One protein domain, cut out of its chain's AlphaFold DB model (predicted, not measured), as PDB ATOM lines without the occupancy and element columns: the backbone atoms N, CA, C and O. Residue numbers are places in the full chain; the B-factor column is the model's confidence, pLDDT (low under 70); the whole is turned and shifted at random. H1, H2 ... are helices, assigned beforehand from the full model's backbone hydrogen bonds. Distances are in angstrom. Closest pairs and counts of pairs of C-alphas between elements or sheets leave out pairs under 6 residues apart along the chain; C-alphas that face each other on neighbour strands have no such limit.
ATOM      1  N   GLU A  44     -23.199-111.083   9.078       73.56
ATOM      2  CA  GLU A  44     -22.261-110.966   7.950       73.56
ATOM      3  C   GLU A  44     -21.844-109.500   7.710       73.56
ATOM      4  O   GLU A  44     -20.661-109.185   7.678       73.56
ATOM      5  N   ILE A  45     -22.802-108.560   7.690       78.75
ATOM      6  CA  ILE A  45     -22.497-107.116   7.573       78.75
ATOM      7  C   ILE A  45     -21.627-106.614   8.741       78.75
ATOM      8  O   ILE A  45     -20.829-105.692   8.568       78.75
ATOM      9  N   ARG A  46     -21.812-107.158   9.952       82.44
ATOM     10  CA  ARG A  46     -21.039-106.748  11.132       82.44
ATOM     11  C   ARG A  46     -19.592-107.217  11.025       82.44
ATOM     12  O   ARG A  46     -18.712-106.416  11.319       82.44
ATOM     13  N   GLU A  47     -19.367-108.459  10.619       83.06
ATOM     14  CA  GLU A  47     -18.020-109.014  10.444       83.06
ATOM     15  C   GLU A  47     -17.267-108.329   9.306       83.06
ATOM     16  O   GLU A  47     -16.147-107.879   9.529       83.06
ATOM     17  N   ASP A  48     -17.909-108.124   8.151       89.50
ATOM     18  CA  ASP A  48     -17.313-107.388   7.028       89.50
ATOM     19  C   ASP A  48     -16.901-105.964   7.440       89.50
ATOM     20  O   ASP A  48     -15.839-105.467   7.060       89.50
ATOM     21  N   PHE A  49     -17.731-105.290   8.248       92.00
ATOM     22  CA  PHE A  49     -17.398-103.969   8.781       92.00
ATOM     23  C   PHE A  49     -16.179-104.029   9.702       92.00
ATOM     24  O   PHE A  49     -15.261-103.228   9.532       92.00
ATOM     25  N   THR A  50     -16.160-104.961  10.661       90.06
ATOM     26  CA  THR A  50     -15.049-105.091  11.607       90.06
ATOM     27  C   THR A  50     -13.745-105.428  10.887       90.06
ATOM     28  O   THR A  50     -12.724-104.822  11.205       90.06
ATOM     29  N   HIS A  51     -13.786-106.300   9.878       92.12
ATOM     30  CA  HIS A  51     -12.645-106.629   9.025       92.12
ATOM     31  C   HIS A  51     -12.068-105.378   8.343       92.12
ATOM     32  O   HIS A  51     -10.917-105.010   8.585       92.12
ATOM     33  N   HIS A  52     -12.882-104.656   7.562       95.31
ATOM     34  CA  HIS A  52     -12.434-103.450   6.859       95.31
ATOM     35  C   HIS A  52     -11.967-102.340   7.812       95.31
ATOM     36  O   HIS A  52     -10.977-101.662   7.543       95.31
ATOM     37  N   PHE A  53     -12.649-102.149   8.946       94.88
ATOM     38  CA  PHE A  53     -12.212-101.194   9.962       94.88
ATOM     39  C   PHE A  53     -10.823-101.552  10.503       94.88
ATOM     40  O   PHE A  53      -9.933-100.705  10.554       94.88
ATOM     41  N   THR A  54     -10.642-102.819  10.876       93.88
ATOM     42  CA  THR A  54      -9.420-103.334  11.500       93.88
ATOM     43  C   THR A  54      -8.239-103.257  10.541       93.88
ATOM     44  O   THR A  54      -7.170-102.784  10.925       93.88
ATOM     45  N   LEU A  55      -8.442-103.624   9.272       95.56
ATOM     46  CA  LEU A  55      -7.438-103.430   8.228       95.56
ATOM     47  C   LEU A  55      -7.106-101.952   8.019       95.56
ATOM     48  O   LEU A  55      -5.935-101.601   7.902       95.56
ATOM     49  N   GLY A  56      -8.114-101.075   8.008       96.00
ATOM     50  CA  GLY A  56      -7.922 -99.630   7.892       96.00
ATOM     51  C   GLY A  56      -7.012 -99.068   8.984       96.00
ATOM     52  O   GLY A  56      -6.072 -98.335   8.685       96.00
ATOM     53  N   VAL A  57      -7.249 -99.468  10.234       94.00
ATOM     54  CA  VAL A  57      -6.401 -99.126  11.386       94.00
ATOM     55  C   VAL A  57      -4.994 -99.720  11.247       94.00
ATOM     56  O   VAL A  57      -4.007 -99.000  11.396       94.00
ATOM     57  N   GLY A  58      -4.880-101.002  10.891       93.50
ATOM     58  CA  GLY A  58      -3.587-101.662  10.691       93.50
ATOM     59  C   GLY A  58      -2.739-101.021   9.588       93.50
ATOM     60  O   GLY A  58      -1.524-100.891   9.729       93.50
ATOM     61  N   TYR A  59      -3.366-100.549   8.510       95.38
ATOM     62  CA  TYR A  59      -2.674 -99.815   7.453       95.38
ATOM     63  C   TYR A  59      -2.232 -98.409   7.883       95.38
ATOM     64  O   TYR A  59      -1.185 -97.960   7.414       95.38
ATOM     65  N   ILE A  60      -2.957 -97.726   8.782       90.50
ATOM     66  CA  ILE A  60      -2.484 -96.462   9.386       90.50
ATOM     67  C   ILE A  60      -1.192 -96.714  10.168       90.50
ATOM     68  O   ILE A  60      -0.216 -95.998   9.957       90.50
ATOM     69  N   ASP A  61      -1.156 -97.762  10.995       87.25
ATOM     70  CA  ASP A  61       0.040 -98.138  11.766       87.25
ATOM     71  C   ASP A  61       1.237 -98.486  10.869       87.25
ATOM     72  O   ASP A  61       2.378 -98.142  11.167       87.25
ATOM     73  N   GLN A  62       0.983 -99.130   9.727       86.44
ATOM     74  CA  GLN A  62       2.009 -99.430   8.721       86.44
ATOM     75  C   GLN A  62       2.406 -98.223   7.860       86.44
ATOM     76  O   GLN A  62       3.181 -98.389   6.920       86.44
ATOM     77  N   HIS A  63       1.861 -97.031   8.123       86.62
ATOM     78  CA  HIS A  63       2.058 -95.826   7.311       86.62
ATOM     79  C   HIS A  63       1.596 -95.988   5.840       86.62
ATOM     80  O   HIS A  63       1.975 -95.224   4.951       86.62
ATOM     81  N   LYS A  64       0.718 -96.966   5.571       87.06
ATOM     82  CA  LYS A  64       0.113 -97.280   4.264       87.06
ATOM     83  C   LYS A  64      -1.234 -96.582   4.115       87.06
ATOM     84  O   LYS A  64      -2.307 -97.184   4.062       87.06
ATOM     85  N   TYR A  65      -1.192 -95.256   4.103       91.12
ATOM     86  CA  TYR A  65      -2.402 -94.445   4.234       91.12
ATOM     87  C   TYR A  65      -3.363 -94.542   3.035       91.12
ATOM     88  O   TYR A  65      -4.559 -94.283   3.185       91.12
ATOM     89  N   VAL A  66      -2.879 -94.897   1.839       91.12
ATOM     90  CA  VAL A  66      -3.731 -95.050   0.644       91.12
ATOM     91  C   VAL A  66      -4.633 -96.275   0.789       91.12
ATOM     92  O   VAL A  66      -5.840 -96.189   0.544       91.12
ATOM     93  N   GLU A  67      -4.058 -97.386   1.232       95.69
ATOM     94  CA  GLU A  67      -4.737 -98.628   1.574       95.69
ATOM     95  C   GLU A  67      -5.690 -98.407   2.751       95.69
ATOM     96  O   GLU A  67      -6.864 -98.761   2.652       95.69
ATOM     97  N   ALA A  68      -5.253 -97.696   3.797       97.19
ATOM     98  CA  ALA A  68      -6.121 -97.329   4.916       97.19
ATOM     99  C   ALA A  68      -7.380 -96.573   4.458       97.19
ATOM    100  O   ALA A  68      -8.500 -96.937   4.816       97.19
ATOM    101  N   VAL A  69      -7.228 -95.552   3.603       97.88
ATOM    102  CA  VAL A  69      -8.368 -94.805   3.039       97.88
ATOM    103  C   VAL A  69      -9.299 -95.715   2.235       97.88
ATOM    104  O   VAL A  69     -10.513 -95.490   2.234       97.88
ATOM    105  N   HIS A  70      -8.766 -96.710   1.522       97.75
ATOM    106  CA  HIS A  70      -9.586 -97.669   0.783       97.75
ATOM    107  C   HIS A  70     -10.463 -98.495   1.729       97.75
ATOM    108  O   HIS A  70     -11.687 -98.499   1.565       97.75
ATOM    109  N   GLU A  71      -9.848 -99.127   2.728       97.88
ATOM    110  CA  GLU A  71     -10.525-100.002   3.688       97.88
ATOM    111  C   GLU A  71     -11.548 -99.239   4.537       97.88
ATOM    112  O   GLU A  71     -12.712 -99.632   4.626       97.88
ATOM    113  N   LEU A  72     -11.188 -98.060   5.053       98.12
ATOM    114  CA  LEU A  72     -12.096 -97.223   5.848       98.12
ATOM    115  C   LEU A  72     -13.302 -96.743   5.029       98.12
ATOM    116  O   LEU A  72     -14.425 -96.680   5.530       98.12
ATOM    117  N   LYS A  73     -13.124 -96.473   3.730       97.88
ATOM    118  CA  LYS A  73     -14.255 -96.198   2.831       97.88
ATOM    119  C   LYS A  73     -15.122 -97.429   2.589       97.88
ATOM    120  O   LYS A  73     -16.309 -97.255   2.312       97.88
ATOM    121  N   MET A  74     -14.574 -98.647   2.626       97.81
ATOM    122  CA  MET A  74     -15.393 -99.864   2.567       97.81
ATOM    123  C   MET A  74     -16.200-100.024   3.857       97.81
ATOM    124  O   MET A  74     -17.412-100.216   3.774       97.81
ATOM    125  N   ALA A  75     -15.584 -99.807   5.022       95.81
ATOM    126  CA  ALA A  75     -16.276 -99.803   6.309       95.81
ATOM    127  C   ALA A  75     -17.428 -98.771   6.351       95.81
ATOM    128  O   ALA A  75     -18.561 -99.127   6.681       95.81
ATOM    129  N   LEU A  76     -17.210 -97.532   5.885       96.50
ATOM    130  CA  LEU A  76     -18.258 -96.494   5.826       96.50
ATOM    131  C   LEU A  76     -19.392 -96.792   4.831       96.50
ATOM    132  O   LEU A  76     -20.486 -96.247   4.966       96.50
ATOM    133  N   LYS A  77     -19.183 -97.657   3.828       96.81
ATOM    134  CA  LYS A  77     -20.295 -98.129   2.978       96.81
ATOM    135  C   LYS A  77     -21.237 -99.058   3.742       96.81
ATOM    136  O   LYS A  77     -22.420 -99.105   3.410       96.81
ATOM    137  N   LEU A  78     -20.709 -99.809   4.708       93.81
ATOM    138  CA  LEU A  78     -21.465-100.745   5.540       93.81
ATOM    139  C   LEU A  78     -22.134-100.020   6.712       93.81
ATOM    140  O   LEU A  78     -23.302-100.281   7.006       93.81
ATOM    141  N   ARG A  79     -21.423 -99.070   7.334       92.50
ATOM    142  CA  ARG A  79     -21.931 -98.189   8.394       92.50
ATOM    143  C   ARG A  79     -21.633 -96.717   8.065       92.50
ATOM    144  O   ARG A  79     -20.606 -96.193   8.493       92.50
ATOM    145  N   PRO A  80     -22.515 -96.046   7.301       89.50
ATOM    146  CA  PRO A  80     -22.434 -94.602   7.105       89.50
ATOM    147  C   PRO A  80     -22.603 -93.916   8.467       89.50
ATOM    148  O   PRO A  80     -23.498 -94.301   9.216       89.50
ATOM    149  N   ASP A  81     -21.761 -92.937   8.784       89.56
ATOM    150  CA  ASP A  81     -21.766 -92.164  10.041       89.56
ATOM    151  C   ASP A  81     -21.130 -92.858  11.271       89.56
ATOM    152  O   ASP A  81     -21.311 -92.407  12.404       89.56
ATOM    153  N   ASP A  82     -20.357 -93.939  11.087       92.75
ATOM    154  CA  ASP A  82     -19.542 -94.508  12.172       92.75
ATOM    155  C   ASP A  82     -18.380 -93.567  12.546       92.75
ATOM    156  O   ASP A  82     -17.399 -93.440  11.806       92.75
ATOM    157  N   LEU A  83     -18.499 -92.895  13.699       93.56
ATOM    158  CA  LEU A  83     -17.552 -91.860  14.132       93.56
ATOM    159  C   LEU A  83     -16.094 -92.353  14.221       93.56
ATOM    160  O   LEU A  83     -15.241 -91.673  13.652       93.56
ATOM    161  N   PRO A  84     -15.767 -93.508  14.848       94.56
ATOM    162  CA  PRO A  84     -14.399 -94.034  14.837       94.56
ATOM    163  C   PRO A  84     -13.834 -94.205  13.422       94.56
ATOM    164  O   PRO A  84     -12.707 -93.792  13.147       94.56
ATOM    165  N   THR A  85     -14.628 -94.750  12.493       96.38
ATOM    166  CA  THR A  85     -14.196 -94.937  11.100       96.38
ATOM    167  C   THR A  85     -13.949 -93.597  10.402       96.38
ATOM    168  O   THR A  85     -12.962 -93.448   9.680       96.38
ATOM    169  N   MET A  86     -14.817 -92.603  10.624       97.31
ATOM    170  CA  MET A  86     -14.643 -91.255  10.072       97.31
ATOM    171  C   MET A  86     -13.398 -90.563  10.638       97.31
ATOM    172  O   MET A  86     -12.657 -89.944   9.875       97.31
ATOM    173  N   ILE A  87     -13.136 -90.686  11.946       96.94
ATOM    174  CA  ILE A  87     -11.940 -90.118  12.588       96.94
ATOM    175  C   ILE A  87     -10.687 -90.737  11.970       96.94
ATOM    176  O   ILE A  87      -9.814 -90.008  11.505       96.94
ATOM    177  N   ASN A  88     -10.635 -92.068  11.867       97.56
ATOM    178  CA  ASN A  88      -9.514 -92.772  11.244       97.56
ATOM    179  C   ASN A  88      -9.327 -92.386   9.774       97.56
ATOM    180  O   ASN A  88      -8.196 -92.270   9.303       97.56
ATOM    181  N   LEU A  89     -10.415 -92.121   9.045       98.12
ATOM    182  CA  LEU A  89     -10.332 -91.623   7.674       98.12
ATOM    183  C   LEU A  89      -9.721 -90.213   7.630       98.12
ATOM    184  O   LEU A  89      -8.867 -89.941   6.783       98.12
ATOM    185  N   GLY A  90     -10.122 -89.335   8.554       97.19
ATOM    186  CA  GLY A  90      -9.538 -88.005   8.731       97.19
ATOM    187  C   GLY A  90      -8.046 -88.062   9.069       97.19
ATOM    188  O   GLY A  90      -7.257 -87.347   8.449       97.19
ATOM    189  N   LEU A  91      -7.641 -88.965   9.970       95.50
ATOM    190  CA  LEU A  91      -6.239 -89.227  10.316       95.50
ATOM    191  C   LEU A  91      -5.445 -89.738   9.106       95.50
ATOM    192  O   LEU A  91      -4.379 -89.210   8.796       95.50
ATOM    193  N   ALA A  92      -5.981 -90.697   8.348       95.31
ATOM    194  CA  ALA A  92      -5.322 -91.207   7.148       95.31
ATOM    195  C   ALA A  92      -5.126 -90.118   6.073       95.31
ATOM    196  O   ALA A  92      -4.109 -90.116   5.374       95.31
ATOM    197  N   TYR A  93      -6.058 -89.165   5.939       94.88
ATOM    198  CA  TYR A  93      -5.861 -87.988   5.084       94.88
ATOM    199  C   TYR A  93      -4.858 -86.989   5.664       94.88
ATOM    200  O   TYR A  93      -4.061 -86.434   4.903       94.88
ATOM    201  N   HIS A  94      -4.874 -86.775   6.984       88.31
ATOM    202  CA  HIS A  94      -3.907 -85.931   7.680       88.31
ATOM    203  C   HIS A  94      -2.481 -86.423   7.396       88.31
ATOM    204  O   HIS A  94      -1.669 -85.657   6.876       88.31
ATOM    205  N   HIS A  95      -2.196 -87.705   7.619       84.62
ATOM    206  CA  HIS A  95      -0.867 -88.261   7.367       84.62
ATOM    207  C   HIS A  95      -0.475 -88.292   5.877       84.62
ATOM    208  O   HIS A  95       0.702 -88.186   5.552       84.62
ATOM    209  N   GLN A  96      -1.441 -88.327   4.950       83.25
ATOM    210  CA  GLN A  96      -1.192 -88.105   3.512       83.25
ATOM    211  C   GLN A  96      -0.912 -86.641   3.144       83.25
ATOM    212  O   GLN A  96      -0.760 -86.331   1.960       83.25
ATOM    213  N   LEU A  97      -0.911 -85.723   4.115       83.31
ATOM    214  CA  LEU A  97      -0.825 -84.275   3.907       83.31
ATOM    215  C   LEU A  97      -1.974 -83.722   3.039       83.31
ATOM    216  O   LEU A  97      -1.890 -82.618   2.492       83.31
ATOM    217  N   LYS A  98      -3.086 -84.464   2.934       85.69
ATOM    218  CA  LYS A  98      -4.325 -84.047   2.261       85.69
ATOM    219  C   LYS A  98      -5.188 -83.251   3.233       85.69
ATOM    220  O   LYS A  98      -6.293 -83.648   3.592       85.69
ATOM    221  N   TYR A  99      -4.651 -82.117   3.677       88.62
ATOM    222  CA  TYR A  99      -5.253 -81.315   4.739       88.62
ATOM    223  C   TYR A  99      -6.673 -80.842   4.424       88.62
ATOM    224  O   TYR A  99      -7.486 -80.788   5.335       88.62
ATOM    225  N   ASP A 100      -7.002 -80.545   3.166       90.06
ATOM    226  CA  ASP A 100      -8.360 -80.122   2.800       90.06
ATOM    227  C   ASP A 100      -9.382 -81.262   2.973       90.06
ATOM    228  O   ASP A 100     -10.467 -81.042   3.515       90.06
ATOM    229  N   ASP A 101      -9.017 -82.492   2.590       93.94
ATOM    230  CA  ASP A 101      -9.853 -83.682   2.791       93.94
ATOM    231  C   ASP A 101      -9.986 -84.011   4.290       93.94
ATOM    232  O   ASP A 101     -11.080 -84.327   4.767       93.94
ATOM    233  N   ALA A 102      -8.891 -83.887   5.051       96.25
ATOM    234  CA  ALA A 102      -8.888 -84.083   6.501       96.25
ATOM    235  C   ALA A 102      -9.772 -83.046   7.216       96.25
ATOM    236  O   ALA A 102     -10.643 -83.422   7.996       96.25
ATOM    237  N   ILE A 103      -9.613 -81.752   6.902       97.62
ATOM    238  CA  ILE A 103     -10.437 -80.665   7.450       97.62
ATOM    239  C   ILE A 103     -11.912 -80.903   7.126       97.62
ATOM    240  O   ILE A 103     -12.752 -80.776   8.016       97.62
ATOM    241  N   SER A 104     -12.235 -81.270   5.881       97.69
ATOM    242  CA  SER A 104     -13.611 -81.590   5.489       97.69
ATOM    243  C   SER A 104     -14.181 -82.734   6.329       97.69
ATOM    244  O   SER A 104     -15.295 -82.617   6.827       97.69
ATOM    245  N   THR A 105     -13.410 -83.808   6.519       97.81
ATOM    246  CA  THR A 105     -13.838 -84.997   7.276       97.81
ATOM    247  C   THR A 105     -14.059 -84.668   8.758       97.81
ATOM    248  O   THR A 105     -15.114 -84.972   9.306       97.81
ATOM    249  N   PHE A 106     -13.112 -83.980   9.406       98.19
ATOM    250  CA  PHE A 106     -13.253 -83.561  10.808       98.19
ATOM    251  C   PHE A 106     -14.377 -82.541  11.011       98.19
ATOM    252  O   PHE A 106     -15.074 -82.583  12.020       98.19
ATOM    253  N   THR A 107     -14.616 -81.652  10.044       97.75
ATOM    254  CA  THR A 107     -15.750 -80.717  10.111       97.75
ATOM    255  C   THR A 107     -17.082 -81.462  10.036       97.75
ATOM    256  O   THR A 107     -17.981 -81.156  10.813       97.75
ATOM    257  N   GLU A 108     -17.204 -82.467   9.163       97.38
ATOM    258  CA  GLU A 108     -18.395 -83.324   9.073       97.38
ATOM    259  C   GLU A 108     -18.651 -84.076  10.389       97.38
ATOM    260  O   GLU A 108     -19.781 -84.107  10.876       97.38
ATOM    261  N   ILE A 109     -17.598 -84.594  11.032       97.31
ATOM    262  CA  ILE A 109     -17.696 -85.197  12.371       97.31
ATOM    263  C   ILE A 109     -18.237 -84.187  13.385       97.31
ATOM    264  O   ILE A 109     -19.143 -84.521  14.146       97.31
ATOM    265  N   LEU A 110     -17.739 -82.948  13.383       97.12
ATOM    266  CA  LEU A 110     -18.183 -81.905  14.315       97.12
ATOM    267  C   LEU A 110     -19.606 -81.393  14.037       97.12
ATOM    268  O   LEU A 110     -20.257 -80.881  14.948       97.12
ATOM    269  N   GLU A 111     -20.127 -81.552  12.817       96.50
ATOM    270  CA  GLU A 111     -21.548 -81.324  12.522       96.50
ATOM    271  C   GLU A 111     -22.444 -82.385  13.183       96.50
ATOM    272  O   GLU A 111     -23.565 -82.073  13.600       96.50
ATOM    273  N   ILE A 112     -21.946 -83.619  13.315       94.69
ATOM    274  CA  ILE A 112     -22.631 -84.737  13.981       94.69
ATOM    275  C   ILE A 112     -22.452 -84.654  15.505       94.69
ATOM    276  O   ILE A 112     -23.423 -84.781  16.255       94.69
ATOM    277  N   ASN A 113     -21.220 -84.425  15.964       95.75
ATOM    278  CA  ASN A 113     -20.826 -84.353  17.366       95.75
ATOM    279  C   ASN A 113     -19.915 -83.132  17.639       95.75
ATOM    280  O   ASN A 113     -18.694 -83.239  17.541       95.75
ATOM    281  N   PRO A 114     -20.485 -81.982  18.052       96.31
ATOM    282  CA  PRO A 114     -19.732 -80.744  18.311       96.31
ATOM    283  C   PRO A 114     -18.802 -80.749  19.540       96.31
ATOM    284  O   PRO A 114     -18.181 -79.724  19.836       96.31
ATOM    285  N   ASP A 115     -18.787 -81.834  20.316       95.38
ATOM    286  CA  ASP A 115     -17.944 -82.027  21.503       95.38
ATOM    287  C   ASP A 115     -16.926 -83.170  21.276       95.38
ATOM    288  O   ASP A 115     -16.435 -83.761  22.236       95.38
ATOM    289  N   GLU A 116     -16.624 -83.532  20.022       94.75
ATOM    290  CA  GLU A 116     -15.688 -84.615  19.686       94.75
ATOM    291  C   GLU A 116     -14.221 -84.123  19.745       94.75
ATOM    292  O   GLU A 116     -13.815 -83.275  18.941       94.75
ATOM    293  N   PRO A 117     -13.405 -84.605  20.703       94.19
ATOM    294  CA  PRO A 117     -12.082 -84.040  20.947       94.19
ATOM    295  C   PRO A 117     -11.020 -84.422  19.902       94.19
ATOM    296  O   PRO A 117     -10.128 -83.603  19.679       94.19
ATOM    297  N   TYR A 118     -11.090 -85.588  19.235       94.19
ATOM    298  CA  TYR A 118     -10.107 -85.966  18.201       94.19
ATOM    299  C   TYR A 118     -10.127 -84.974  17.036       94.19
ATOM    300  O   TYR A 118      -9.075 -84.526  16.579       94.19
ATOM    301  N   SER A 119     -11.315 -84.591  16.585       96.50
ATOM    302  CA  SER A 119     -11.534 -83.686  15.459       96.50
ATOM    303  C   SER A 119     -11.066 -82.278  15.794       96.50
ATOM    304  O   SER A 119     -10.310 -81.694  15.019       96.50
ATOM    305  N   HIS A 120     -11.426 -81.755  16.973       97.69
ATOM    306  CA  HIS A 120     -10.904 -80.470  17.445       97.69
ATOM    307  C   HIS A 120      -9.372 -80.492  17.547       97.69
ATOM    308  O   HIS A 120      -8.704 -79.607  17.016       97.69
ATOM    309  N   TYR A 121      -8.783 -81.521  18.159       96.44
ATOM    310  CA  TYR A 121      -7.331 -81.600  18.298       96.44
ATOM    311  C   TYR A 121      -6.619 -81.633  16.939       96.44
ATOM    312  O   TYR A 121      -5.696 -80.848  16.700       96.44
ATOM    313  N   ASN A 122      -7.068 -82.497  16.025       95.50
ATOM    314  CA  ASN A 122      -6.459 -82.648  14.705       95.50
ATOM    315  C   ASN A 122      -6.640 -81.400  13.833       95.50
ATOM    316  O   ASN A 122      -5.685 -80.979  13.180       95.50
ATOM    317  N   LEU A 123      -7.807 -80.747  13.865       97.38
ATOM    318  CA  LEU A 123      -7.995 -79.445  13.217       97.38
ATOM    319  C   LEU A 123      -7.038 -78.400  13.800       97.38
ATOM    320  O   LEU A 123      -6.370 -77.689  13.048       97.38
ATOM    321  N   GLY A 124      -6.907 -78.347  15.128       95.56
ATOM    322  CA  GLY A 124      -5.965 -77.464  15.810       95.56
ATOM    323  C   GLY A 124      -4.522 -77.676  15.355       95.56
ATOM    324  O   GLY A 124      -3.802 -76.710  15.074       95.56
ATOM    325  N   PHE A 125      -4.115 -78.937  15.210       91.62
ATOM    326  CA  PHE A 125      -2.795 -79.309  14.717       91.62
ATOM    327  C   PHE A 125      -2.588 -78.906  13.252       91.62
ATOM    328  O   PHE A 125      -1.592 -78.249  12.939       91.62
ATOM    329  N   ILE A 126      -3.544 -79.212  12.370       91.75
ATOM    330  CA  ILE A 126      -3.494 -78.848  10.946       91.75
ATOM    331  C   ILE A 126      -3.412 -77.323  10.785       91.75
ATOM    332  O   ILE A 126      -2.547 -76.820  10.065       91.75
ATOM    333  N   TYR A 127      -4.248 -76.560  11.495       94.94
ATOM    334  CA  TYR A 127      -4.217 -75.096  11.452       94.94
ATOM    335  C   TYR A 127      -2.903 -74.525  11.991       94.94
ATOM    336  O   TYR A 127      -2.363 -73.585  11.406       94.94
ATOM    337  N   LYS A 128      -2.332 -75.113  13.052       89.50
ATOM    338  CA  LYS A 128      -1.002 -74.734  13.559       89.50
ATOM    339  C   LYS A 128       0.066 -74.923  12.480       89.50
ATOM    340  O   LYS A 128       0.841 -73.999  12.243       89.50
ATOM    341  N   VAL A 129       0.086 -76.076  11.805       83.88
ATOM    342  CA  VAL A 129       1.039 -76.373  10.718       83.88
ATOM    343  C   VAL A 129       0.864 -75.409   9.538       83.88
ATOM    344  O   VAL A 129       1.853 -74.937   8.980       83.88
ATOM    345  N   LYS A 130      -0.375 -75.035   9.199       83.44
ATOM    346  CA  LYS A 130      -0.676 -74.035   8.158       83.44
ATOM    347  C   LYS A 130      -0.357 -72.585   8.562       83.44
ATOM    348  O   LYS A 130      -0.438 -71.694   7.719       83.44
ATOM    349  N   GLY A 131      -0.007 -72.323   9.824       84.56
ATOM    350  CA  GLY A 131       0.217 -70.971  10.355       84.56
ATOM    351  C   GLY A 131      -1.069 -70.194  10.680       84.56
ATOM    352  O   GLY A 131      -1.025 -68.998  10.978       84.56
ATOM    353  N   GLU A 132      -2.223 -70.860  10.659       92.38
ATOM    354  CA  GLU A 132      -3.549 -70.327  10.989       92.38
ATOM    355  C   GLU A 132      -3.746 -70.331  12.520       92.38
ATOM    356  O   GLU A 132      -4.560 -71.043  13.107       92.38
ATOM    357  N   PHE A 133      -2.916 -69.551  13.219       92.94
ATOM    358  CA  PHE A 133      -2.793 -69.618  14.680       92.94
ATOM    359  C   PHE A 133      -4.042 -69.179  15.462       92.94
ATOM    360  O   PHE A 133      -4.155 -69.468  16.656       92.94
ATOM    361  N   SER A 134      -4.956 -68.418  14.852       93.31
ATOM    362  CA  SER A 134      -6.173 -67.978  15.549       93.31
ATOM    363  C   SER A 134      -7.175 -69.119  15.670       93.31
ATOM    364  O   SER A 134      -7.741 -69.310  16.747       93.31
ATOM    365  N   GLU A 135      -7.319 -69.864  14.583       95.56
ATOM    366  CA  GLU A 135      -8.110 -71.069  14.403       95.56
ATOM    367  C   GLU A 135      -7.525 -72.183  15.273       95.56
ATOM    368  O   GLU A 135      -8.211 -72.663  16.171       95.56
ATOM    369  N   ALA A 136      -6.219 -72.461  15.150       96.44
ATOM    370  CA  ALA A 136      -5.526 -73.476  15.949       96.44
ATOM    371  C   ALA A 136      -5.757 -73.318  17.462       96.44
ATOM    372  O   ALA A 136      -6.090 -74.262  18.174       96.44
ATOM    373  N   LYS A 137      -5.626 -72.085  17.964       96.75
ATOM    374  CA  LYS A 137      -5.885 -71.756  19.370       96.75
ATOM    375  C   LYS A 137      -7.350 -71.975  19.760       96.75
ATOM    376  O   LYS A 137      -7.613 -72.330  20.906       96.75
ATOM    377  N   GLY A 138      -8.290 -71.675  18.864       97.06
ATOM    378  CA  GLY A 138      -9.716 -71.917  19.089       97.06
ATOM    379  C   GLY A 138      -9.989 -73.401  19.305       97.06
ATOM    380  O   GLY A 138     -10.595 -73.763  20.309       97.06
ATOM    381  N   GLU A 139      -9.439 -74.234  18.429       98.00
ATOM    382  CA  GLU A 139      -9.605 -75.684  18.479       98.00
ATOM    383  C   GLU A 139      -8.940 -76.322  19.713       98.00
ATOM    384  O   GLU A 139      -9.596 -77.048  20.454       98.00
ATOM    385  N   PHE A 140      -7.683 -75.985  20.041       96.88
ATOM    386  CA  PHE A 140      -7.036 -76.529  21.251       96.88
ATOM    387  C   PHE A 140      -7.735 -76.105  22.547       96.88
ATOM    388  O   PHE A 140      -7.829 -76.885  23.489       96.88
ATOM    389  N   ARG A 141      -8.273 -74.879  22.610       97.31
ATOM    390  CA  ARG A 141      -9.093 -74.463  23.758       97.31
ATOM    391  C   ARG A 141     -10.368 -75.278  23.864       97.31
ATOM    392  O   ARG A 141     -10.790 -75.559  24.975       97.31
ATOM    393  N   ARG A 142     -10.960 -75.655  22.732       97.69
ATOM    394  CA  ARG A 142     -12.151 -76.492  22.712       97.69
ATOM    395  C   ARG A 142     -11.862 -77.892  23.250       97.69
ATOM    396  O   ARG A 142     -12.642 -78.380  24.059       97.69
ATOM    397  N   VAL A 143     -10.706 -78.468  22.911       96.62
ATOM    398  CA  VAL A 143     -10.219 -79.705  23.550       96.62
ATOM    399  C   VAL A 143     -10.119 -79.522  25.064       96.62
ATOM    400  O   VAL A 143     -10.691 -80.316  25.795       96.62
ATOM    401  N   LEU A 144      -9.495 -78.442  25.545       96.31
ATOM    402  CA  LEU A 144      -9.341 -78.173  26.986       96.31
ATOM    403  C   LEU A 144     -10.654 -77.823  27.715       96.31
ATOM    404  O   LEU A 144     -10.723 -77.902  28.940       96.31
ATOM    405  N   GLU A 145     -11.702 -77.415  26.996       97.19
ATOM    406  CA  GLU A 145     -13.054 -77.285  27.553       97.19
ATOM    407  C   GLU A 145     -13.708 -78.656  27.789       97.19
ATOM    408  O   GLU A 145     -14.519 -78.784  28.709       97.19
ATOM    409  N   ILE A 146     -13.361 -79.655  26.971       95.44
ATOM    410  CA  ILE A 146     -13.859 -81.036  27.047       95.44
ATOM    411  C   ILE A 146     -13.019 -81.855  28.042       95.44
ATOM    412  O   ILE A 146     -13.574 -82.502  28.929       95.44
ATOM    413  N   ASP A 147     -11.691 -81.788  27.923       92.06
ATOM    414  CA  ASP A 147     -10.692 -82.458  28.760       92.06
ATOM    415  C   ASP A 147      -9.669 -81.433  29.302       92.06
ATOM    416  O   ASP A 147      -8.624 -81.194  28.690       92.06
ATOM    417  N   PRO A 148      -9.946 -80.804  30.464       94.31
ATOM    418  CA  PRO A 148      -9.051 -79.815  31.074       94.31
ATOM    419  C   PRO A 148      -7.723 -80.383  31.593       94.31
ATOM    420  O   PRO A 148      -6.913 -79.626  32.129       94.31
ATOM    421  N   TYR A 149      -7.538 -81.702  31.530       91.00
ATOM    422  CA  TYR A 149      -6.374 -82.403  32.057       91.00
ATOM    423  C   TYR A 149      -5.499 -82.986  30.943       91.00
ATOM    424  O   TYR A 149      -4.562 -83.716  31.252       91.00
ATOM    425  N   ASP A 150      -5.751 -82.647  29.673       90.31
ATOM    426  CA  ASP A 150      -4.942 -83.121  28.551       90.31
ATOM    427  C   ASP A 150      -3.609 -82.342  28.434       90.31
ATOM    428  O   ASP A 150      -3.599 -81.157  28.068       90.31
ATOM    429  N   PRO A 151      -2.451 -82.971  28.729       89.69
ATOM    430  CA  PRO A 151      -1.163 -82.281  28.709       89.69
ATOM    431  C   PRO A 151      -0.742 -81.874  27.290       89.69
ATOM    432  O   PRO A 151      -0.120 -80.826  27.114       89.69
ATOM    433  N   ALA A 152      -1.101 -82.652  26.265       89.75
ATOM    434  CA  ALA A 152      -0.691 -82.389  24.890       89.75
ATOM    435  C   ALA A 152      -1.416 -81.169  24.299       89.75
ATOM    436  O   ALA A 152      -0.814 -80.388  23.558       89.75
ATOM    437  N   ALA A 153      -2.690 -80.961  24.638       93.69
ATOM    438  CA  ALA A 153      -3.449 -79.776  24.261       93.69
ATOM    439  C   ALA A 153      -2.902 -78.517  24.952       93.69
ATOM    440  O   ALA A 153      -2.722 -77.494  24.285       93.69
ATOM    441  N   HIS A 154      -2.545 -78.597  26.243       95.88
ATOM    442  CA  HIS A 154      -1.832 -77.519  26.941       95.88
ATOM    443  C   HIS A 154      -0.487 -77.205  26.271       95.88
ATOM    444  O   HIS A 154      -0.213 -76.048  25.939       95.88
ATOM    445  N   TYR A 155       0.327 -78.223  25.982       94.19
ATOM    446  CA  TYR A 155       1.611 -78.049  25.304       94.19
ATOM    447  C   TYR A 155       1.451 -77.368  23.940       94.19
ATOM    448  O   TYR A 155       2.131 -76.381  23.648       94.19
ATOM    449  N   ASN A 156       0.524 -77.848  23.108       94.25
ATOM    450  CA  ASN A 156       0.307 -77.305  21.770       94.25
ATOM    451  C   ASN A 156      -0.278 -75.889  21.793       94.25
ATOM    452  O   ASN A 156       0.133 -75.046  20.992       94.25
ATOM    453  N   LEU A 157      -1.159 -75.582  22.744       96.44
ATOM    454  CA  LEU A 157      -1.635 -74.222  22.979       96.44
ATOM    455  C   LEU A 157      -0.483 -73.288  23.395       96.44
ATOM    456  O   LEU A 157      -0.356 -72.183  22.856       96.44
ATOM    457  N   GLY A 158       0.395 -73.749  24.290       95.94
ATOM    458  CA  GLY A 158       1.621 -73.051  24.680       95.94
ATOM    459  C   GLY A 158       2.565 -72.812  23.498       95.94
ATOM    460  O   GLY A 158       3.065 -71.699  23.317       95.94
ATOM    461  N   ALA A 159       2.744 -73.814  22.635       92.81
ATOM    462  CA  ALA A 159       3.547 -73.713  21.419       92.81
ATOM    463  C   ALA A 159       2.976 -72.678  20.432       92.81
ATOM    464  O   ALA A 159       3.726 -71.847  19.919       92.81
ATOM    465  N   VAL A 160       1.651 -72.656  20.229       95.31
ATOM    466  CA  VAL A 160       0.975 -71.637  19.406       95.31
ATOM    467  C   VAL A 160       1.167 -70.234  19.999       95.31
ATOM    468  O   VAL A 160       1.433 -69.286  19.259       95.31
ATOM    469  N   TYR A 161       1.089 -70.062  21.325       97.25
ATOM    470  CA  TYR A 161       1.388 -68.767  21.951       97.25
ATOM    471  C   TYR A 161       2.847 -68.346  21.772       97.25
ATOM    472  O   TYR A 161       3.098 -67.177  21.472       97.25
ATOM    473  N   ALA A 162       3.793 -69.274  21.924       93.00
ATOM    474  CA  ALA A 162       5.214 -69.004  21.739       93.00
ATOM    475  C   ALA A 162       5.534 -68.587  20.293       93.00
ATOM    476  O   ALA A 162       6.282 -67.638  20.095       93.00
ATOM    477  N   GLN A 163       4.910 -69.223  19.292       90.00
ATOM    478  CA  GLN A 163       5.027 -68.832  17.877       90.00
ATOM    479  C   GLN A 163       4.431 -67.446  17.577       90.00
ATOM    480  O   GLN A 163       4.781 -66.823  16.579       90.00
ATOM    481  N   GLN A 164       3.546 -66.945  18.442       93.25
ATOM    482  CA  GLN A 164       3.001 -65.586  18.386       93.25
ATOM    483  C   GLN A 164       3.734 -64.594  19.311       93.25
ATOM    484  O   GLN A 164       3.178 -63.530  19.600       93.25
ATOM    485  N   ASP A 165       4.919 -64.946  19.823       94.62
ATOM    486  CA  ASP A 165       5.718 -64.166  20.784       94.62
ATOM    487  C   ASP A 165       4.991 -63.825  22.106       94.62
ATOM    488  O   ASP A 165       5.347 -62.884  22.818       94.62
ATOM    489  N   LYS A 166       3.955 -64.589  22.476       96.94
ATOM    490  CA  LYS A 166       3.196 -64.419  23.731       96.94
ATOM    491  C   LYS A 166       3.770 -65.312  24.829       96.94
ATOM    492  O   LYS A 166       3.091 -66.204  25.339       96.94
ATOM    493  N   PHE A 167       5.034 -65.083  25.170       97.00
ATOM    494  CA  PHE A 167       5.809 -65.978  26.031       97.00
ATOM    495  C   PHE A 167       5.238 -66.138  27.444       97.00
ATOM    496  O   PHE A 167       5.312 -67.232  27.990       97.00
ATOM    497  N   GLU A 168       4.623 -65.109  28.030       97.75
ATOM    498  CA  GLU A 168       3.990 -65.219  29.349       97.75
ATOM    499  C   GLU A 168       2.831 -66.220  29.355       97.75
ATOM    500  O   GLU A 168       2.741 -67.028  30.272       97.75
ATOM    501  N   LEU A 169       1.991 -66.214  28.314       97.62
ATOM    502  CA  LEU A 169       0.906 -67.191  28.182       97.62
ATOM    503  C   LEU A 169       1.459 -68.589  27.898       97.62
ATOM    504  O   LEU A 169       0.977 -69.561  28.464       97.62
ATOM    505  N   ALA A 170       2.499 -68.693  27.065       97.75
ATOM    506  CA  ALA A 170       3.150 -69.971  26.789       97.75
ATOM    507  C   ALA A 170       3.737 -70.611  28.061       97.75
ATOM    508  O   ALA A 170       3.591 -71.810  28.269       97.75
ATOM    509  N   ILE A 171       4.357 -69.808  28.935       98.38
ATOM    510  CA  ILE A 171       4.899 -70.265  30.224       98.38
ATOM    511  C   ILE A 171       3.811 -70.895  31.097       98.38
ATOM    512  O   ILE A 171       4.070 -71.928  31.712       98.38
ATOM    513  N   ASP A 172       2.627 -70.283  31.169       97.88
ATOM    514  CA  ASP A 172       1.526 -70.794  31.990       97.88
ATOM    515  C   ASP A 172       1.047 -72.166  31.480       97.88
ATOM    516  O   ASP A 172       0.910 -73.102  32.271       97.88
ATOM    517  N   GLU A 173       0.898 -72.324  30.162       97.62
ATOM    518  CA  GLU A 173       0.483 -73.592  29.546       97.62
ATOM    519  C   GLU A 173       1.555 -74.694  29.669       97.62
ATOM    520  O   GLU A 173       1.239 -75.843  29.988       97.62
ATOM    521  N   PHE A 174       2.843 -74.370  29.493       96.81
ATOM    522  CA  PHE A 174       3.920 -75.353  29.677       96.81
ATOM    523  C   PHE A 174       4.065 -75.789  31.137       96.81
ATOM    524  O   PHE A 174       4.304 -76.965  31.405       96.81
ATOM    525  N   LYS A 175       3.866 -74.881  32.101       97.12
ATOM    526  CA  LYS A 175       3.811 -75.253  33.524       97.12
ATOM    527  C   LYS A 175       2.637 -76.180  33.816       97.12
ATOM    528  O   LYS A 175       2.810 -77.122  34.580       97.12
ATOM    529  N   LYS A 176       1.477 -75.944  33.194       95.88
ATOM    530  CA  LYS A 176       0.320 -76.835  33.325       95.88
ATOM    531  C   LYS A 176       0.592 -78.212  32.725       95.88
ATOM    532  O   LYS A 176       0.263 -79.209  33.351       95.88
ATOM    533  N   THR A 177       1.270 -78.260  31.578       92.62
ATOM    534  CA  THR A 177       1.727 -79.519  30.966       92.62
ATOM    535  C   THR A 177       2.585 -80.320  31.948       92.62
ATOM    536  O   THR A 177       2.285 -81.478  32.191       92.62
ATOM    537  N   ILE A 178       3.589 -79.693  32.573       91.50
ATOM    538  CA  ILE A 178       4.491 -80.346  33.543       91.50
ATOM    539  C   ILE A 178       3.765 -80.757  34.834       91.50
ATOM    540  O   ILE A 178       4.107 -81.760  35.447       91.50
ATOM    541  N   GLU A 179       2.769 -79.987  35.275       90.62
ATOM    542  CA  GLU A 179       1.944 -80.352  36.435       90.62
ATOM    543  C   GLU A 179       1.130 -81.628  36.173       90.62
ATOM    544  O   GLU A 179       0.954 -82.435  37.081       90.62
ATOM    545  N   LEU A 180       0.629 -81.788  34.945       85.31
ATOM    546  CA  LEU A 180      -0.189 -82.927  34.524       85.31
ATOM    547  C   LEU A 180       0.658 -84.141  34.116       85.31
ATOM    548  O   LEU A 180       0.257 -85.270  34.370       85.31
ATOM    549  N   ALA A 181       1.815 -83.896  33.505       81.06
ATOM    550  CA  ALA A 181       2.771 -84.890  33.031       81.06
ATOM    551  C   ALA A 181       4.196 -84.463  33.442       81.06
ATOM    552  O   ALA A 181       4.890 -83.774  32.681       81.06
ATOM    553  N   PRO A 182       4.644 -84.811  34.667       82.31
ATOM    554  CA  PRO A 182       5.964 -84.436  35.188       82.31
ATOM    555  C   PRO A 182       7.148 -85.005  34.401       82.31
ATOM    556  O   PRO A 182       8.278 -84.555  34.604       82.31
ATOM    557  N   ASP A 183       6.872 -85.967  33.527       72.62
ATOM    558  CA  ASP A 183       7.749 -86.676  32.601       72.62
ATOM    559  C   ASP A 183       7.722 -86.095  31.171       72.62
ATOM    560  O   ASP A 183       8.485 -86.536  30.315       72.62
ATOM    561  N   ALA A 184       6.915 -85.056  30.899       78.69
ATOM    562  CA  ALA A 184       6.826 -84.411  29.587       78.69
ATOM    563  C   ALA A 184       8.106 -83.628  29.237       78.69
ATOM    564  O   ALA A 184       8.183 -82.396  29.345       78.69
ATOM    565  N   LEU A 185       9.122 -84.349  28.767       78.38
ATOM    566  CA  LEU A 185      10.439 -83.828  28.415       78.38
ATOM    567  C   LEU A 185      10.383 -82.604  27.466       78.38
ATOM    568  O   LEU A 185      11.030 -81.591  27.776       78.38
ATOM    569  N   PRO A 186       9.554 -82.583  26.393       83.88
ATOM    570  CA  PRO A 186       9.423 -81.408  25.525       83.88
ATOM    571  C   PRO A 186       8.933 -80.149  26.258       83.88
ATOM    572  O   PRO A 186       9.319 -79.030  25.901       83.88
ATOM    573  N   ALA A 187       8.118 -80.303  27.307       89.75
ATOM    574  CA  ALA A 187       7.552 -79.183  28.053       89.75
ATOM    575  C   ALA A 187       8.608 -78.463  28.902       89.75
ATOM    576  O   ALA A 187       8.618 -77.231  28.925       89.75
ATOM    577  N   TYR A 188       9.546 -79.185  29.532       91.06
ATOM    578  CA  TYR A 188      10.657 -78.565  30.270       91.06
ATOM    579  C   TYR A 188      11.557 -77.735  29.354       91.06
ATOM    580  O   TYR A 188      11.920 -76.605  29.698       91.06
ATOM    581  N   TYR A 189      11.878 -78.260  28.169       89.50
ATOM    582  CA  TYR A 189      12.680 -77.542  27.180       89.50
ATOM    583  C   TYR A 189      11.952 -76.294  26.655       89.50
ATOM    584  O   TYR A 189      12.512 -75.190  26.646       89.50
ATOM    585  N   ALA A 190      10.680 -76.435  26.268       91.00
ATOM    586  CA  ALA A 190       9.866 -75.325  25.781       91.00
ATOM    587  C   ALA A 190       9.665 -74.239  26.855       91.00
ATOM    588  O   ALA A 190       9.802 -73.044  26.567       91.00
ATOM    589  N   LEU A 191       9.438 -74.643  28.110       96.44
ATOM    590  CA  LEU A 191       9.342 -73.744  29.255       96.44
ATOM    591  C   LEU A 191      10.658 -73.000  29.496       96.44
ATOM    592  O   LEU A 191      10.641 -71.778  29.654       96.44
ATOM    593  N   ALA A 192      11.799 -73.695  29.480       94.44
ATOM    594  CA  ALA A 192      13.109 -73.070  29.646       94.44
ATOM    595  C   ALA A 192      13.360 -71.994  28.576       94.44
ATOM    596  O   ALA A 192      13.779 -70.878  28.900       94.44
ATOM    597  N   ARG A 193      13.021 -72.277  27.310       93.69
ATOM    598  CA  ARG A 193      13.115 -71.300  26.216       93.69
ATOM    599  C   ARG A 193      12.197 -70.100  26.424       93.69
ATOM    600  O   ARG A 193      12.663 -68.966  26.334       93.69
ATOM    601  N   ALA A 194      10.920 -70.321  26.735       95.31
ATOM    602  CA  ALA A 194       9.969 -69.234  26.955       95.31
ATOM    603  C   ALA A 194      10.375 -68.348  28.152       95.31
ATOM    604  O   ALA A 194      10.340 -67.121  28.057       95.31
ATOM    605  N   LEU A 195      10.861 -68.952  29.245       97.38
ATOM    606  CA  LEU A 195      11.414 -68.243  30.407       97.38
ATOM    607  C   LEU A 195      12.636 -67.393  30.041       97.38
ATOM    608  O   LEU A 195      12.787 -66.280  30.551       97.38
ATOM    609  N   MET A 196      13.493 -67.890  29.148       94.19
ATOM    610  CA  MET A 196      14.652 -67.144  28.663       94.19
ATOM    611  C   MET A 196      14.233 -65.902  27.863       94.19
ATOM    612  O   MET A 196      14.804 -64.832  28.078       94.19
ATOM    613  N   MET A 197      13.187 -66.005  27.035       95.56
ATOM    614  CA  MET A 197      12.654 -64.878  26.251       95.56
ATOM    615  C   MET A 197      12.075 -63.752  27.119       95.56
ATOM    616  O   MET A 197      12.161 -62.585  26.743       95.56
ATOM    617  N   VAL A 198      11.555 -64.070  28.312       96.75
ATOM    618  CA  VAL A 198      11.061 -63.075  29.289       96.75
ATOM    619  C   VAL A 198      12.105 -62.682  30.349       96.75
ATOM    620  O   VAL A 198      11.786 -61.991  31.318       96.75
ATOM    621  N   GLY A 199      13.361 -63.122  30.204       95.25
ATOM    622  CA  GLY A 199      14.474 -62.754  31.091       95.25
ATOM    623  C   GLY A 199      14.525 -63.482  32.443       95.25
ATOM    624  O   GLY A 199      15.256 -63.061  33.341       95.25
ATOM    625  N   LYS A 200      13.786 -64.586  32.619       97.06
ATOM    626  CA  LYS A 200      13.779 -65.414  33.842       97.06
ATOM    627  C   LYS A 200      14.854 -66.508  33.804       97.06
ATOM    628  O   LYS A 200      14.573 -67.697  33.937       97.06
ATOM    629  N   THR A 201      16.117 -66.108  33.657       93.75
ATOM    630  CA  THR A 201      17.248 -67.018  33.386       93.75
ATOM    631  C   THR A 201      17.473 -68.098  34.453       93.75
ATOM    632  O   THR A 201      17.866 -69.209  34.112       93.75
ATOM    633  N   ARG A 202      17.216 -67.813  35.740       96.44
ATOM    634  CA  ARG A 202      17.387 -68.807  36.818       96.44
ATOM    635  C   ARG A 202      16.387 -69.959  36.702       96.44
ATOM    636  O   ARG A 202      16.805 -71.109  36.691       96.44
ATOM    637  N   GLU A 203      15.096 -69.644  36.574       96.88
ATOM    638  CA  GLU A 203      14.041 -70.655  36.386       96.88
ATOM    639  C   GLU A 203      14.269 -71.438  35.080       96.88
ATOM    640  O   GLU A 203      14.059 -72.647  35.041       96.88
ATOM    641  N   ALA A 204      14.744 -70.770  34.020       93.88
ATOM    642  CA  ALA A 204      15.104 -71.439  32.770       93.88
ATOM    643  C   ALA A 204      16.219 -72.482  32.974       93.88
ATOM    644  O   ALA A 204      16.103 -73.601  32.486       93.88
ATOM    645  N   GLY A 205      17.266 -72.141  33.737       91.81
ATOM    646  CA  GLY A 205      18.354 -73.066  34.068       91.81
ATOM    647  C   GLY A 205      17.903 -74.262  34.914       91.81
ATOM    648  O   GLY A 205      18.341 -75.377  34.656       91.81
ATOM    649  N   GLU A 206      16.997 -74.051  35.873       94.56
ATOM    650  CA  GLU A 206      16.410 -75.125  36.694       94.56
ATOM    651  C   GLU A 206      15.619 -76.127  35.829       94.56
ATOM    652  O   GLU A 206      15.813 -77.335  35.950       94.56
ATOM    653  N   ASN A 207      14.792 -75.637  34.898       92.50
ATOM    654  CA  ASN A 207      14.030 -76.499  33.983       92.50
ATOM    655  C   ASN A 207      14.925 -77.200  32.954       92.50
ATOM    656  O   ASN A 207      14.694 -78.363  32.643       92.50
ATOM    657  N   MET A 208      15.976 -76.534  32.465       89.88
ATOM    658  CA  MET A 208      16.949 -77.157  31.562       89.88
ATOM    659  C   MET A 208      17.742 -78.270  32.259       89.88
ATOM    660  O   MET A 208      17.991 -79.310  31.659       89.88
ATOM    661  N   ALA A 209      18.106 -78.082  33.532       87.69
ATOM    662  CA  ALA A 209      18.749 -79.124  34.325       87.69
ATOM    663  C   ALA A 209      17.818 -80.326  34.534       87.69
ATOM    664  O   ALA A 209      18.266 -81.463  34.426       87.69
ATOM    665  N   LYS A 210      16.516 -80.091  34.763       85.75
ATOM    666  CA  LYS A 210      15.528 -81.174  34.862       85.75
ATOM    667  C   LYS A 210      15.333 -81.904  33.530       85.75
ATOM    668  O   LYS A 210      15.325 -83.127  33.532       85.75
ATOM    669  N   TYR A 211      15.267 -81.179  32.409       84.12
ATOM    670  CA  TYR A 211      15.278 -81.767  31.062       84.12
ATOM    671  C   TYR A 211      16.509 -82.666  30.856       84.12
ATOM    672  O   TYR A 211      16.373 -83.809  30.442       84.12
ATOM    673  N   GLN A 212      17.709 -82.192  31.204       80.88
ATOM    674  CA  GLN A 212      18.938 -82.986  31.087       80.88
ATOM    675  C   GLN A 212      18.940 -84.210  32.006       80.88
ATOM    676  O   GLN A 212      19.393 -85.266  31.584       80.88
ATOM    677  N   GLN A 213      18.435 -84.074  33.235       78.56
ATOM    678  CA  GLN A 213      18.323 -85.182  34.183       78.56
ATOM    679  C   GLN A 213      17.400 -86.280  33.648       78.56
ATOM    680  O   GLN A 213      17.800 -87.435  33.639       78.56
ATOM    681  N   LEU A 214      16.197 -85.912  33.195       72.88
ATOM    682  CA  LEU A 214      15.227 -86.853  32.632       72.88
ATOM    683  C   LEU A 214      15.768 -87.498  31.352       72.88
ATOM    684  O   LEU A 214      15.694 -88.702  31.189       72.88
ATOM    685  N   ARG A 215      16.399 -86.727  30.462       72.00
ATOM    686  CA  ARG A 215      17.011 -87.293  29.253       72.00
ATOM    687  C   ARG A 215      18.154 -88.268  29.566       72.00
ATOM    688  O   ARG A 215      18.357 -89.219  28.826       72.00
ATOM    689  N   ALA A 216      18.924 -88.014  30.623       66.50
ATOM    690  CA  ALA A 216      20.062 -88.848  31.005       66.50
ATOM    691  C   ALA A 216      19.669 -90.141  31.734       66.50
ATOM    692  O   ALA A 216      20.526 -91.005  31.871       66.50
ATOM    693  N   SER A 217      18.429 -90.278  32.214       63.59
ATOM    694  CA  SER A 217      17.999 -91.470  32.949       63.59
ATOM    695  C   SER A 217      17.646 -92.665  32.060       63.59
ATOM    696  O   SER A 217      17.271 -93.685  32.605       63.59
ATOM    697  N   GLY A 218      17.715 -92.566  30.728       54.94
ATOM    698  CA  GLY A 218      17.428 -93.698  29.826       54.94
ATOM    699  C   GLY A 218      15.935 -94.010  29.627       54.94
ATOM    700  O   GLY A 218      15.558 -94.410  28.532       54.94
ATOM    701  N   VAL A 219      15.097 -93.663  30.614       53.28
ATOM    702  CA  VAL A 219      13.633 -93.880  30.704       53.28
ATOM    703  C   VAL A 219      12.794 -93.383  29.507       53.28
ATOM    704  O   VAL A 219      11.598 -93.651  29.428       53.28
ATOM    705  N   PHE A 220      13.363 -92.652  28.542       59.06
ATOM    706  CA  PHE A 220      12.590 -92.014  27.471       59.06
ATOM    707  C   PHE A 220      13.023 -92.454  26.078       59.06
ATOM    708  O   PHE A 220      14.149 -92.205  25.648       59.06
ATOM    709  N   SER A 221      12.077 -93.026  25.331       52.72
ATOM    710  CA  SER A 221      12.213 -93.227  23.892       52.72
ATOM    711  C   SER A 221      11.861 -91.961  23.103       52.72
ATOM    712  O   SER A 221      11.090 -91.104  23.549       52.72
ATOM    713  N   SER A 222      12.385 -91.860  21.882       54.09
ATOM    714  CA  SER A 222      11.993 -90.837  20.903       54.09
ATOM    715  C   SER A 222      10.481 -90.853  20.611       54.09
ATOM    716  O   SER A 222       9.880 -89.797  20.392       54.09
ATOM    717  N   GLU A 223       9.835 -92.020  20.706       52.62
ATOM    718  CA  GLU A 223       8.385 -92.161  20.529       52.62
ATOM    719  C   GLU A 223       7.594 -91.577  21.712       52.62
ATOM    720  O   GLU A 223       6.563 -90.935  21.503       52.62
ATOM    721  N   ALA A 224       8.094 -91.691  22.950       54.62
ATOM    722  CA  ALA A 224       7.505 -90.997  24.099       54.62
ATOM    723  C   ALA A 224       7.573 -89.466  23.920       54.62
ATOM    724  O   ALA A 224       6.592 -88.760  24.169       54.62
ATOM    725  N   GLU A 225       8.685 -88.930  23.398       61.56
ATOM    726  CA  GLU A 225       8.780 -87.501  23.063       61.56
ATOM    727  C   GLU A 225       7.789 -87.075  21.969       61.56
ATOM    728  O   GLU A 225       7.242 -85.966  22.013       61.56
ATOM    729  N   LYS A 226       7.580 -87.925  20.958       62.97
ATOM    730  CA  LYS A 226       6.594 -87.701  19.898       62.97
ATOM    731  C   LYS A 226       5.180 -87.696  20.470       62.97
ATOM    732  O   LYS A 226       4.471 -86.713  20.258       62.97
ATOM    733  N   TYR A 227       4.823 -88.679  21.298       59.19
ATOM    734  CA  TYR A 227       3.531 -88.744  21.982       59.19
ATOM    735  C   TYR A 227       3.221 -87.467  22.775       59.19
ATOM    736  O   TYR A 227       2.124 -86.924  22.673       59.19
ATOM    737  N   PHE A 228       4.186 -86.902  23.507       63.59
ATOM    738  CA  PHE A 228       3.949 -85.648  24.233       63.59
ATOM    739  C   PHE A 228       3.793 -84.417  23.320       63.59
ATOM    740  O   PHE A 228       3.106 -83.462  23.689       63.59
ATOM    741  N   ARG A 229       4.408 -84.411  22.128       65.06
ATOM    742  CA  ARG A 229       4.268 -83.321  21.142       65.06
ATOM    743  C   ARG A 229       2.973 -83.418  20.334       65.06
ATOM    744  O   ARG A 229       2.367 -82.386  20.036       65.06
ATOM    745  N   GLU A 230       2.583 -84.631  19.973       73.44
ATOM    746  CA  GLU A 230       1.484 -84.955  19.058       73.44
ATOM    747  C   GLU A 230       0.176 -85.296  19.776       73.44
ATOM    748  O   GLU A 230      -0.897 -85.082  19.225       73.44
ATOM    749  N   GLY A 231       0.241 -85.746  21.028       76.50
ATOM    750  CA  GLY A 231      -0.911 -86.145  21.827       76.50
ATOM    751  C   GLY A 231      -1.572 -87.447  21.369       76.50
ATOM    752  O   GLY A 231      -1.427 -87.894  20.235       76.50
ATOM    753  N   LYS A 232      -2.391 -88.021  22.258       81.69
ATOM    754  CA  LYS A 232      -3.163 -89.257  22.020       81.69
ATOM    755  C   LYS A 232      -4.111 -89.200  20.814       81.69
ATOM    756  O   LYS A 232      -4.579 -90.227  20.348       81.69
ATOM    757  N   TYR A 233      -4.435 -88.004  20.325       88.75
ATOM    758  CA  TYR A 233      -5.436 -87.798  19.276       88.75
ATOM    759  C   TYR A 233      -4.909 -88.008  17.852       88.75
ATOM    760  O   TYR A 233      -5.692 -87.938  16.906       88.75
TER     761      TYR A 233
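What this domain is: This is residues 44 to 233 of the 956 residues of the protein "Tetratricopeptide repeat protein" of Candidatus Latescibacteria bacterium (UniProt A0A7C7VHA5). The chain is wound as a row of five helical hairpins, H1 with H2 up to H9 with H10, stacked side by side into a curved solenoid. The odd-numbered helices H1 to H9 make one layer, each touching the next, and the even-numbered helices H2 to H10 make the other; short H11 folds back and packs across H7 and H9 near their first residues. The printed part has 190 residues with eleven named helices, H1 to H11 in order, and no named strand; its class is all helix. It is elongated, with spans of 64 by 37 by 25 A, yet compact by its radius of gyration of the C-alphas, 18.7 A.

How they stand to each other: H1, residues 44 to 61, and H2, residues 65 to 78, form a hairpin, with closest C-alphas of Gly 56 and Ala 68 at 4.2 A. H3, residues 83 to 95, touches H1, through residues 53 to 60 of H1 alone, at Ile 60 and Ala 92, 6.4 A. H4, residues 99 to 112, touches H3 at Gly 90 and Ala 102, 4.6 A, and is apart from H2. H5, residues 117 to 129, touches H4 at Phe 106 and Ser 119, 5.0 A. H6, residues 133 to 146, forms a hairpin with H5, closest at Gly 124 and Ala 136, 4.0 A. H7, residues 151 to 163, is the hub and touches five helices; it only just touches H5, with 3 pairs of C-alphas within 8 A, closest at Lys 128 and Val 160, 6.9 A. H8, residues 167 to 180, touches H7 at Gly 158 and Ala 170, 4.0 A. H9, residues 185 to 197, touches H8 at Phe 167 and Ala 194, 5.4 A. H10, residues 201 to 216, touches H9 at Ala 192 and Ala 204, 4.0 A. H11, residues 222 to 230, touches residues 151 to 156 of H7 alone, closest at Ala 152 and Phe 228, 5.7 A, about perpendicular at 73 degrees, only just past steep. H1 to H9 form an up and down bundle, each helix running against the one before. In H1 to H11 every O i to N i+4 pair is within hydrogen-bond range.

Where its parts are: H1 begins at C-alpha 44, (-22.261, -110.966, 7.950), and is 26.0 A long. H10 is 22.1 A long. H11 ends at C-alpha 230, (1.484, -84.955, 19.058).

The domain as a whole: The C-alphas farthest apart, of Glu 44 and Gly 199, are 64.9 A apart. The printed part has no cut, and the links are tight. The mean pLDDT of the printed part is 89.9; residues 216 to 229 are under 70.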